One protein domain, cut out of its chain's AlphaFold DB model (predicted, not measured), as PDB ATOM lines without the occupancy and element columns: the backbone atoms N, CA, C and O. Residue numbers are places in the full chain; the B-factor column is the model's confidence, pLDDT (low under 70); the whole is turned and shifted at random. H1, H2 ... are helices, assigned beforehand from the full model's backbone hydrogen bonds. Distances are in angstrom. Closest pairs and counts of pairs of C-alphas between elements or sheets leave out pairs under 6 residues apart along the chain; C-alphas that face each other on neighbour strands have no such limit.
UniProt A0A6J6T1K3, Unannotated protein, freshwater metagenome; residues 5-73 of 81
ATOM      1  N   LYS A   5     103.048  48.299  69.901       84.25
ATOM      2  CA  LYS A   5     104.221  47.477  69.595       84.25
ATOM      3  C   LYS A   5     104.503  46.534  70.759       84.25
ATOM      4  O   LYS A   5     104.076  46.766  71.885       84.25
ATOM      5  N   LYS A   6     105.310  45.502  70.503       81.62
ATOM      6  CA  LYS A   6     105.751  44.549  71.534       81.62
ATOM      7  C   LYS A   6     106.320  45.251  72.777       81.62
ATOM      8  O   LYS A   6     105.923  44.923  73.885       81.62
ATOM      9  N   LEU A   7     107.175  46.259  72.576       84.19
ATOM     10  CA  LEU A   7     107.782  47.030  73.665       84.19
ATOM     11  C   LEU A   7     106.750  47.813  74.495       84.19
ATOM     12  O   LEU A   7     106.915  47.953  75.703       84.19
ATOM     13  N   ASP A   8     105.695  48.327  73.858       85.88
ATOM     14  CA  ASP A   8     104.649  49.079  74.558       85.88
ATOM     15  C   ASP A   8     103.823  48.151  75.452       85.88
ATOM     16  O   ASP A   8     103.484  48.523  76.569       85.88
ATOM     17  N   VAL A   9     103.564  46.922  74.991       84.19
ATOM     18  CA  VAL A   9     102.874  45.888  75.776       84.19
ATOM     19  C   VAL A   9     103.745  45.372  76.920       84.19
ATOM     20  O   VAL A   9     103.253  45.205  78.028       84.19
ATOM     21  N   GLU A  10     105.039  45.148  76.690       86.69
ATOM     22  CA  GLU A  10     105.964  44.740  77.757       86.69
ATOM     23  C   GLU A  10     106.043  45.800  78.864       86.69
ATOM     24  O   GLU A  10     106.016  45.466  80.046       86.69
ATOM     25  N   ARG A  11     106.083  47.087  78.495       87.31
ATOM     26  CA  ARG A  11     106.007  48.192  79.464       87.31
ATOM     27  C   ARG A  11     104.657  48.248  80.162       87.31
ATOM     28  O   ARG A  11     104.633  48.376  81.375       87.31
ATOM     29  N   LEU A  12     103.563  48.097  79.416       88.06
ATOM     30  CA  LEU A  12     102.215  48.030  79.976       88.06
ATOM     31  C   LEU A  12     102.126  46.948  81.054       88.06
ATOM     32  O   LEU A  12     101.677  47.255  82.145       88.06
ATOM     33  N   MET A  13     102.590  45.727  80.782       87.00
ATOM     34  CA  MET A  13     102.546  44.627  81.751       87.00
ATOM     35  C   MET A  13     103.418  44.891  82.983       87.00
ATOM     36  O   MET A  13     102.972  44.634  84.092       87.00
ATOM     37  N   ASN A  14     104.630  45.426  82.801       89.69
ATOM     38  CA  ASN A  14     105.514  45.749  83.928       89.69
ATOM     39  C   ASN A  14     104.950  46.865  84.818       89.69
ATOM     40  O   ASN A  14     105.065  46.798  86.038       89.69
ATOM     41  N   ASP A  15     104.356  47.892  84.209       90.19
ATOM     42  CA  ASP A  15     103.823  49.041  84.938       90.19
ATOM     43  C   ASP A  15     102.433  48.741  85.528       90.19
ATOM     44  O   ASP A  15     102.030  49.394  86.486       90.19
ATOM     45  N   TYR A  16     101.708  47.747  84.995       90.25
ATOM     46  CA  TYR A  16     100.354  47.393  85.434       90.25
ATOM     47  C   TYR A  16     100.299  46.954  86.899       90.25
ATOM     48  O   TYR A  16      99.392  47.359  87.620       90.25
ATOM     49  N   ASP A  17     101.292  46.184  87.351       86.69
ATOM     50  CA  ASP A  17     101.380  45.728  88.746       86.69
ATOM     51  C   ASP A  17     101.655  46.880  89.731       86.69
ATOM     52  O   ASP A  17     101.391  46.759  90.928       86.69
ATOM     53  N   LEU A  18     102.195  48.002  89.240       89.75
ATOM     54  CA  LEU A  18     102.530  49.180  90.042       89.75
ATOM     55  C   LEU A  18     101.406  50.220  90.026       89.75
ATOM     56  O   LEU A  18     101.020  50.732  91.076       89.75
ATOM     57  N   ASP A  19     100.902  50.543  88.836       91.38
ATOM     58  CA  ASP A  19      99.800  51.476  88.617       91.38
ATOM     59  C   ASP A  19      99.015  51.073  87.352       91.38
ATOM     60  O   ASP A  19      99.349  51.490  86.232       91.38
ATOM     61  N   PRO A  20      97.941  50.277  87.505       89.75
ATOM     62  CA  PRO A  20      97.192  49.756  86.369       89.75
ATOM     63  C   PRO A  20      96.513  50.869  85.568       89.75
ATOM     64  O   PRO A  20      96.433  50.797  84.341       89.75
ATOM     65  N   VAL A  21      96.062  51.941  86.225       91.62
ATOM     66  CA  VAL A  21      95.365  53.050  85.559       91.62
ATOM     67  C   VAL A  21      96.343  53.863  84.722       91.62
ATOM     68  O   VAL A  21      96.051  54.159  83.559       91.62
ATOM     69  N   ALA A  22      97.515  54.204  85.261       91.12
ATOM     70  CA  ALA A  22      98.536  54.928  84.510       91.12
ATOM     71  C   ALA A  22      99.059  54.101  83.325       91.12
ATOM     72  O   ALA A  22      99.182  54.625  82.210       91.12
ATOM     73  N   ALA A  23      99.296  52.802  83.535       92.19
ATOM     74  CA  ALA A  23      99.769  51.892  82.500       92.19
ATOM     75  C   ALA A  23      98.751  51.777  81.347       92.19
ATOM     76  O   ALA A  23      99.087  52.019  80.181       92.19
ATOM     77  N   LEU A  24      97.475  51.521  81.666       91.81
ATOM     78  CA  LEU A  24      96.391  51.455  80.680       91.81
ATOM     79  C   LEU A  24      96.153  52.801  79.985       91.81
ATOM     80  O   LEU A  24      95.936  52.835  78.773       91.81
ATOM     81  N   THR A  25      96.247  53.919  80.712       93.06
ATOM     82  CA  THR A  25      96.142  55.266  80.129       93.06
ATOM     83  C   THR A  25      97.197  55.463  79.050       93.06
ATOM     84  O   THR A  25      96.873  55.892  77.945       93.06
ATOM     85  N   ARG A  26      98.455  55.101  79.320       90.31
ATOM     86  CA  ARG A  26      99.542  55.212  78.340       90.31
ATOM     87  C   ARG A  26      99.279  54.374  77.090       90.31
ATOM     88  O   ARG A  26      99.487  54.856  75.976       90.31
ATOM     89  N   ALA A  27      98.796  53.148  77.260       90.12
ATOM     90  CA  ALA A  27      98.454  52.279  76.141       90.12
ATOM     91  C   ALA A  27      97.279  52.830  75.309       90.12
ATOM     92  O   ALA A  27      97.327  52.801  74.075       90.12
ATOM     93  N   LEU A  28      96.261  53.407  75.956       89.50
ATOM     94  CA  LEU A  28      95.160  54.090  75.273       89.50
ATOM     95  C   LEU A  28      95.634  55.330  74.510       89.50
ATOM     96  O   LEU A  28      95.238  55.501  73.361       89.50
ATOM     97  N   ARG A  29      96.520  56.150  75.091       91.25
ATOM     98  CA  ARG A  29      97.121  57.319  74.420       91.25
ATOM     99  C   ARG A  29      97.792  56.933  73.105       91.25
ATOM    100  O   ARG A  29      97.599  57.604  72.097       91.25
ATOM    101  N   ILE A  30      98.534  55.823  73.104       88.75
ATOM    102  CA  ILE A  30      99.170  55.285  71.895       88.75
ATOM    103  C   ILE A  30      98.115  54.801  70.903       88.75
ATOM    104  O   ILE A  30      98.194  55.142  69.733       88.75
ATOM    105  N   THR A  31      97.127  54.028  71.357       86.31
ATOM    106  CA  THR A  31      96.118  53.391  70.488       86.31
ATOM    107  C   THR A  31      95.160  54.407  69.851       86.31
ATOM    108  O   THR A  31      94.701  54.220  68.722       86.31
ATOM    109  N   LEU A  32      94.876  55.502  70.558       86.69
ATOM    110  CA  LEU A  32      93.992  56.585  70.125       86.69
ATOM    111  C   LEU A  32      94.737  57.760  69.478       86.69
ATOM    112  O   LEU A  32      94.084  58.714  69.062       86.69
ATOM    113  N   ASP A  33      96.068  57.698  69.380       87.00
ATOM    114  CA  ASP A  33      96.925  58.789  68.888       87.00
ATOM    115  C   ASP A  33      96.759  60.110  69.672       87.00
ATOM    116  O   ASP A  33      96.805  61.205  69.115       87.00
ATOM    117  N   GLN A  34      96.525  60.019  70.986       87.81
ATOM    118  CA  GLN A  34      96.322  61.164  71.882       87.81
ATOM    119  C   GLN A  34      97.361  61.156  73.011       87.81
ATOM    120  O   GLN A  34      97.080  60.626  74.082       87.81
ATOM    121  N   PRO A  35      98.560  61.734  72.817       84.06
ATOM    122  CA  PRO A  35      99.685  61.600  73.753       84.06
ATOM    123  C   PRO A  35      99.458  62.242  75.132       84.06
ATOM    124  O   PRO A  35     100.017  61.768  76.125       84.06
ATOM    125  N   ASP A  36      98.601  63.262  75.210       88.44
ATOM    126  CA  ASP A  36      98.362  64.055  76.426       88.44
ATOM    127  C   ASP A  36      96.980  63.792  77.048       88.44
ATOM    128  O   ASP A  36      96.484  64.554  77.876       88.44
ATOM    129  N   GLY A  37      96.314  62.714  76.631       87.75
ATOM    130  CA  GLY A  37      94.961  62.398  77.069       87.75
ATOM    131  C   GLY A  37      94.884  61.858  78.496       87.75
ATOM    132  O   GLY A  37      95.480  60.834  78.817       87.75
ATOM    133  N   GLU A  38      94.102  62.487  79.364       91.75
ATOM    134  CA  GLU A  38      93.833  61.968  80.714       91.75
ATOM    135  C   GLU A  38      92.941  60.713  80.690       91.75
ATOM    136  O   GLU A  38      92.121  60.553  79.782       91.75
ATOM    137  N   TRP A  39      93.044  59.844  81.707       90.62
ATOM    138  CA  TRP A  39      92.307  58.565  81.798       90.62
ATOM    139  C   TRP A  39      90.822  58.698  81.437       90.62
ATOM    140  O   TRP A  39      90.309  58.001  80.562       90.62
ATOM    141  N   THR A  40      90.123  59.657  82.047       90.12
ATOM    142  CA  THR A  40      88.694  59.887  81.792       90.12
ATOM    143  C   THR A  40      88.405  60.280  80.343       90.12
ATOM    144  O   THR A  40      87.374  59.882  79.796       90.12
ATOM    145  N   ALA A  41      89.287  61.061  79.716       90.31
ATOM    146  CA  ALA A  41      89.157  61.434  78.312       90.31
ATOM    147  C   ALA A  41      89.417  60.224  77.406       90.31
ATOM    148  O   ALA A  41      88.629  59.979  76.495       90.31
ATOM    149  N   MET A  42      90.433  59.414  77.717       91.06
ATOM    150  CA  MET A  42      90.764  58.191  76.980       91.06
ATOM    151  C   MET A  42      89.625  57.172  77.025       91.06
ATOM    152  O   MET A  42      89.179  56.698  75.985       91.06
ATOM    153  N   VAL A  43      89.073  56.905  78.209       90.31
ATOM    154  CA  VAL A  43      87.938  55.986  78.403       90.31
ATOM    155  C   VAL A  43      86.678  56.470  77.670       90.31
ATOM    156  O   VAL A  43      85.884  55.660  77.189       90.31
ATOM    157  N   LYS A  44      86.477  57.789  77.544       88.75
ATOM    158  CA  LYS A  44      85.386  58.363  76.736       88.75
ATOM    159  C   LYS A  44      85.658  58.256  75.233       88.75
ATOM    160  O   LYS A  44      84.733  57.945  74.486       88.75
ATOM    161  N   ALA A  45      86.893  58.505  74.804       87.50
ATOM    162  CA  ALA A  45      87.306  58.497  73.404       87.50
ATOM    163  C   ALA A  45      87.410  57.080  72.814       87.50
ATOM    164  O   ALA A  45      87.138  56.895  71.632       87.50
ATOM    165  N   ALA A  46      87.717  56.075  73.637       84.44
ATOM    166  CA  ALA A  46      87.835  54.673  73.237       84.44
ATOM    167  C   ALA A  46      86.509  54.024  72.789       84.44
ATOM    168  O   ALA A  46      86.508  52.893  72.315       84.44
ATOM    169  N   GLY A  47      85.373  54.716  72.933       85.44
ATOM    170  CA  GLY A  47      84.084  54.228  72.441       85.44
ATOM    171  C   GLY A  47      83.448  53.123  73.291       85.44
ATOM    172  O   GLY A  47      82.506  52.480  72.836       85.44
ATOM    173  N   PHE A  48      83.907  52.915  74.530       87.81
ATOM    174  CA  PHE A  48      83.320  51.925  75.435       87.81
ATOM    175  C   PHE A  48      81.851  52.215  75.755       87.81
ATOM    176  O   PHE A  48      81.404  53.376  75.796       87.81
ATOM    177  N   THR A  49      81.113  51.144  76.057       89.31
ATOM    178  CA  THR A  49      79.726  51.231  76.527       89.31
ATOM    179  C   THR A  49      79.637  52.002  77.847       89.31
ATOM    180  O   THR A  49      80.604  52.088  78.606       89.31
ATOM    181  N   CYS A  50      78.461  52.561  78.152       87.94
ATOM    182  CA  CYS A  50      78.252  53.312  79.394       87.94
ATOM    183  C   CYS A  50      78.597  52.470  80.639       87.94
ATOM    184  O   CYS A  50      79.309  52.936  81.523       87.94
ATOM    185  N   ALA A  51      78.183  51.197  80.652       89.56
ATOM    186  CA  ALA A  51      78.470  50.270  81.744       89.56
ATOM    187  C   ALA A  51      79.978  50.023  81.929       89.56
ATOM    188  O   ALA A  51      80.470  50.079  83.052       89.56
ATOM    189  N   GLN A  52      80.719  49.807  80.837       88.50
ATOM    190  CA  GLN A  52      82.174  49.634  80.894       88.50
ATOM    191  C   GLN A  52      82.879  50.899  81.382       88.50
ATOM    192  O   GLN A  52      83.756  50.809  82.234       88.50
ATOM    193  N   ARG A  53      82.472  52.090  80.917       91.12
ATOM    194  CA  ARG A  53      83.071  53.343  81.405       91.12
ATOM    195  C   ARG A  53      82.879  53.536  82.896       91.12
ATOM    196  O   ARG A  53      83.806  54.005  83.537       91.12
ATOM    197  N   ILE A  54      81.707  53.199  83.433       91.94
ATOM    198  CA  ILE A  54      81.444  53.326  84.871       91.94
ATOM    199  C   ILE A  54      82.389  52.416  85.659       91.94
ATOM    200  O   ILE A  54      83.019  52.884  86.602       91.94
ATOM    201  N   ARG A  55      82.559  51.154  85.240       93.44
ATOM    202  CA  ARG A  55      83.495  50.224  85.897       93.44
ATOM    203  C   ARG A  55      84.950  50.692  85.789       93.44
ATOM    204  O   ARG A  55      85.650  50.747  86.793       93.44
ATOM    205  N   LEU A  56      85.375  51.124  84.600       91.88
ATOM    206  CA  LEU A  56      86.721  51.655  84.357       91.88
ATOM    207  C   LEU A  56      86.996  52.944  85.146       91.88
ATOM    208  O   LEU A  56      88.094  53.129  85.656       91.88
ATOM    209  N   GLN A  57      86.013  53.836  85.282       90.81
ATOM    210  CA  GLN A  57      86.134  55.044  86.109       90.81
ATOM    211  C   GLN A  57      86.121  54.734  87.606       90.81
ATOM    212  O   GLN A  57      86.737  55.461  88.375       90.81
ATOM    213  N   GLY A  58      85.452  53.655  88.012       92.31
ATOM    214  CA  GLY A  58      85.505  53.126  89.372       92.31
ATOM    215  C   GLY A  58      86.784  52.350  89.692       92.31
ATOM    216  O   GLY A  58      86.893  51.848  90.805       92.31
ATOM    217  N   HIS A  59      87.719  52.237  88.739       90.75
ATOM    218  CA  HIS A  59      88.932  51.418  88.846       90.75
ATOM    219  C   HIS A  59      88.629  49.964  89.249       90.75
ATOM    220  O   HIS A  59      89.374  49.357  90.014       90.75
ATOM    221  N   ASP A  60      87.519  49.417  88.745       93.31
ATOM    222  CA  ASP A  60      87.137  48.023  88.962       93.31
ATOM    223  C   ASP A  60      88.230  47.097  88.395       93.31
ATOM    224  O   ASP A  60      88.434  47.105  87.175       93.31
ATOM    225  N   PRO A  61      88.920  46.298  89.234       89.50
ATOM    226  CA  PRO A  61      90.024  45.449  88.796       89.50
ATOM    227  C   PRO A  61      89.649  44.528  87.637       89.50
ATOM    228  O   PRO A  61      90.413  44.406  86.686       89.50
ATOM    229  N   ALA A  62      88.436  43.965  87.643       91.75
ATOM    230  CA  ALA A  62      87.989  43.083  86.569       91.75
ATOM    231  C   ALA A  62      87.877  43.825  85.229       91.75
ATOM    232  O   ALA A  62      88.250  43.298  84.184       91.75
ATOM    233  N   ALA A  63      87.404  45.073  85.248       92.19
ATOM    234  CA  ALA A  63      87.303  45.888  84.041       92.19
ATOM    235  C   ALA A  63      88.676  46.363  83.537       92.19
ATOM    236  O   ALA A  63      88.870  46.502  82.328       92.19
ATOM    237  N   LEU A  64      89.622  46.621  84.446       92.56
ATOM    238  CA  LEU A  64      91.002  46.957  84.094       92.56
ATOM    239  C   LEU A  64      91.713  45.749  83.463       92.56
ATOM    240  O   LEU A  64      92.348  45.907  82.420       92.56
ATOM    241  N   ASP A  65      91.516  44.549  84.014       91.31
ATOM    242  CA  ASP A  65      92.067  43.302  83.475       91.31
ATOM    243  C   ASP A  65      91.486  42.985  82.089       91.31
ATOM    244  O   ASP A  65      92.228  42.672  81.155       91.31
ATOM    245  N   GLU A  66      90.168  43.128  81.909       91.00
ATOM    246  CA  GLU A  66      89.515  42.990  80.600       91.00
ATOM    247  C   GLU A  66      90.129  43.945  79.562       91.00
ATOM    248  O   GLU A  66      90.395  43.554  78.421       91.00
ATOM    249  N   LEU A  67      90.392  45.198  79.953       90.31
ATOM    250  CA  LEU A  67      91.008  46.184  79.071       90.31
ATOM    251  C   LEU A  67      92.472  45.844  78.759       90.31
ATOM    252  O   LEU A  67      92.894  45.996  77.611       90.31
ATOM    253  N   LEU A  68      93.235  45.368  79.742       89.75
ATOM    254  CA  LEU A  68      94.607  44.899  79.553       89.75
ATOM    255  C   LEU A  68      94.659  43.768  78.521       89.75
ATOM    256  O   LEU A  68      95.463  43.825  77.587       89.75
ATOM    257  N   VAL A  69      93.780  42.771  78.656       88.44
ATOM    258  CA  VAL A  69      93.662  41.659  77.703       88.44
ATOM    259  C   VAL A  69      93.336  42.192  76.312       88.44
ATOM    260  O   VAL A  69      94.041  41.862  75.360       88.44
ATOM    261  N   HIS A  70      92.348  43.078  76.192       86.38
ATOM    262  CA  HIS A  70      91.964  43.656  74.906       86.38
ATOM    263  C   HIS A  70      93.114  44.425  74.235       86.38
ATOM    264  O   HIS A  70      93.379  44.258  73.044       86.38
ATOM    265  N   LEU A  71      93.854  45.240  74.990       85.75
ATOM    266  CA  LEU A  71      95.015  45.971  74.476       85.75
ATOM    267  C   LEU A  71      96.156  45.026  74.074       85.75
ATOM    268  O   LEU A  71      96.818  45.250  73.060       85.75
ATOM    269  N   ASN A  72      96.363  43.949  74.831       84.06
ATOM    270  CA  ASN A  72      97.328  42.909  74.491       84.06
ATOM    271  C   ASN A  72      96.925  42.141  73.218       84.06
ATOM    272  O   ASN A  72      97.793  41.804  72.419       84.06
ATOM    273  N   GLU A  73      95.634  41.906  72.974       82.88
ATOM    274  CA  GLU A  73      95.135  41.303  71.728       82.88
ATOM    275  C   GLU A  73      95.307  42.226  70.515       82.88
ATOM    276  O   GLU A  73      95.609  41.762  69.417       82.88
TER     277      GLU A  73
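Overview. This is residues 5 to 73 of the 81 residues of the protein "Unannotated protein" of freshwater metagenome (UniProt A0A6J6T1K3). Three helices, H1, H2 and H5, form a small bundle with their centres in a triangle, and a hairpin of two shorter helices, H3 and H4, packs on one side of it. H3 sits next to H2, while H4 meets the early part of H5 nearly crosswise; the bundle is loosest between H1 and H5, which come close without clearly touching. The printed part has 69 residues with five named helices, in the order H1, H2, H3, H4, H5, and no named strand, so its class is all helix. It is compact, with a radius of gyration of the C-alphas of 10.9 A, and rounded, spanning 31 by 24 by 20 A.

Along the chain. Find C-alpha 6 at (105.751, 44.549, 71.534); from there H1 runs through residues 6 to 16, 15.2 A from first to last C-alpha. After three residues between them, look for C-alpha 20 at (97.192, 49.756, 86.369), where H2 begins; it holds residues 20 to 31 and is 16.3 A from first to last C-alpha. H3 follows at residues 39 to 45, 9.8 A long, and H4 at residues 50 to 57, 10.5 A long. H5, the longest helix, takes residues 61 to 73 and measures 18.3 A, ending at C-alpha 73 at (95.135, 41.303, 71.728).

Arrangement. Start at the bundle of H1, H2 and H5, three helices grouped together. H1 and H2 form a hairpin and touch, with the C-alphas of Leu 12 and Ala 23 closest at 5.2 A; their shallow tilt is 24 degrees, opposite ways, and H2 touches H1 with residues 22 to 27 alone. H2 is the hub, touching three other helices. It touches H5, closest at the C-alphas of Leu 24 and Leu 68, 6.9 A, at a shallow tilt of 33 degrees, only just short of steep, the same way. H1 and H5 are close but not clearly touching, with the C-alphas of Val 9 and Asn 72 closest at 6.4 A. Now move to H3, which touches H2 where the C-alphas of Thr 25 and Trp 39 are closest, 5.3 A apart; the tilt of 37 degrees is only just steep, the same way. H3 and H4 form a second hairpin and touch, the C-alphas of Val 43 and Arg 53 closest at 6.3 A, with a shallow tilt of 21 degrees, opposite ways. H4 touches H5 about perpendicular, at 79 degrees, with the C-alphas of Leu 56 and Ala 63 closest at 5.8 A; H5 makes this touch with residues 63 to 64 alone. H1 is apart from H3 and H4, H2 from H4, and H3 from H5. Check the backbone and you will find each O i to N i+4 pair inside H1, H2, H3, H4 and H5 within hydrogen-bond range.

Size, cuts and confidence. The two C-alphas farthest apart, those of Leu 7 and Cys 50, are 30.7 A from each other. The printed part has no cut; the links H1 to H2, H3 to H4 and H4 to H5 are tight, H2 to H3 is short, and there is no long link. Read the B-factor column for the model's confidence: the mean pLDDT of the printed part is 89.0, and no printed residue is under 70.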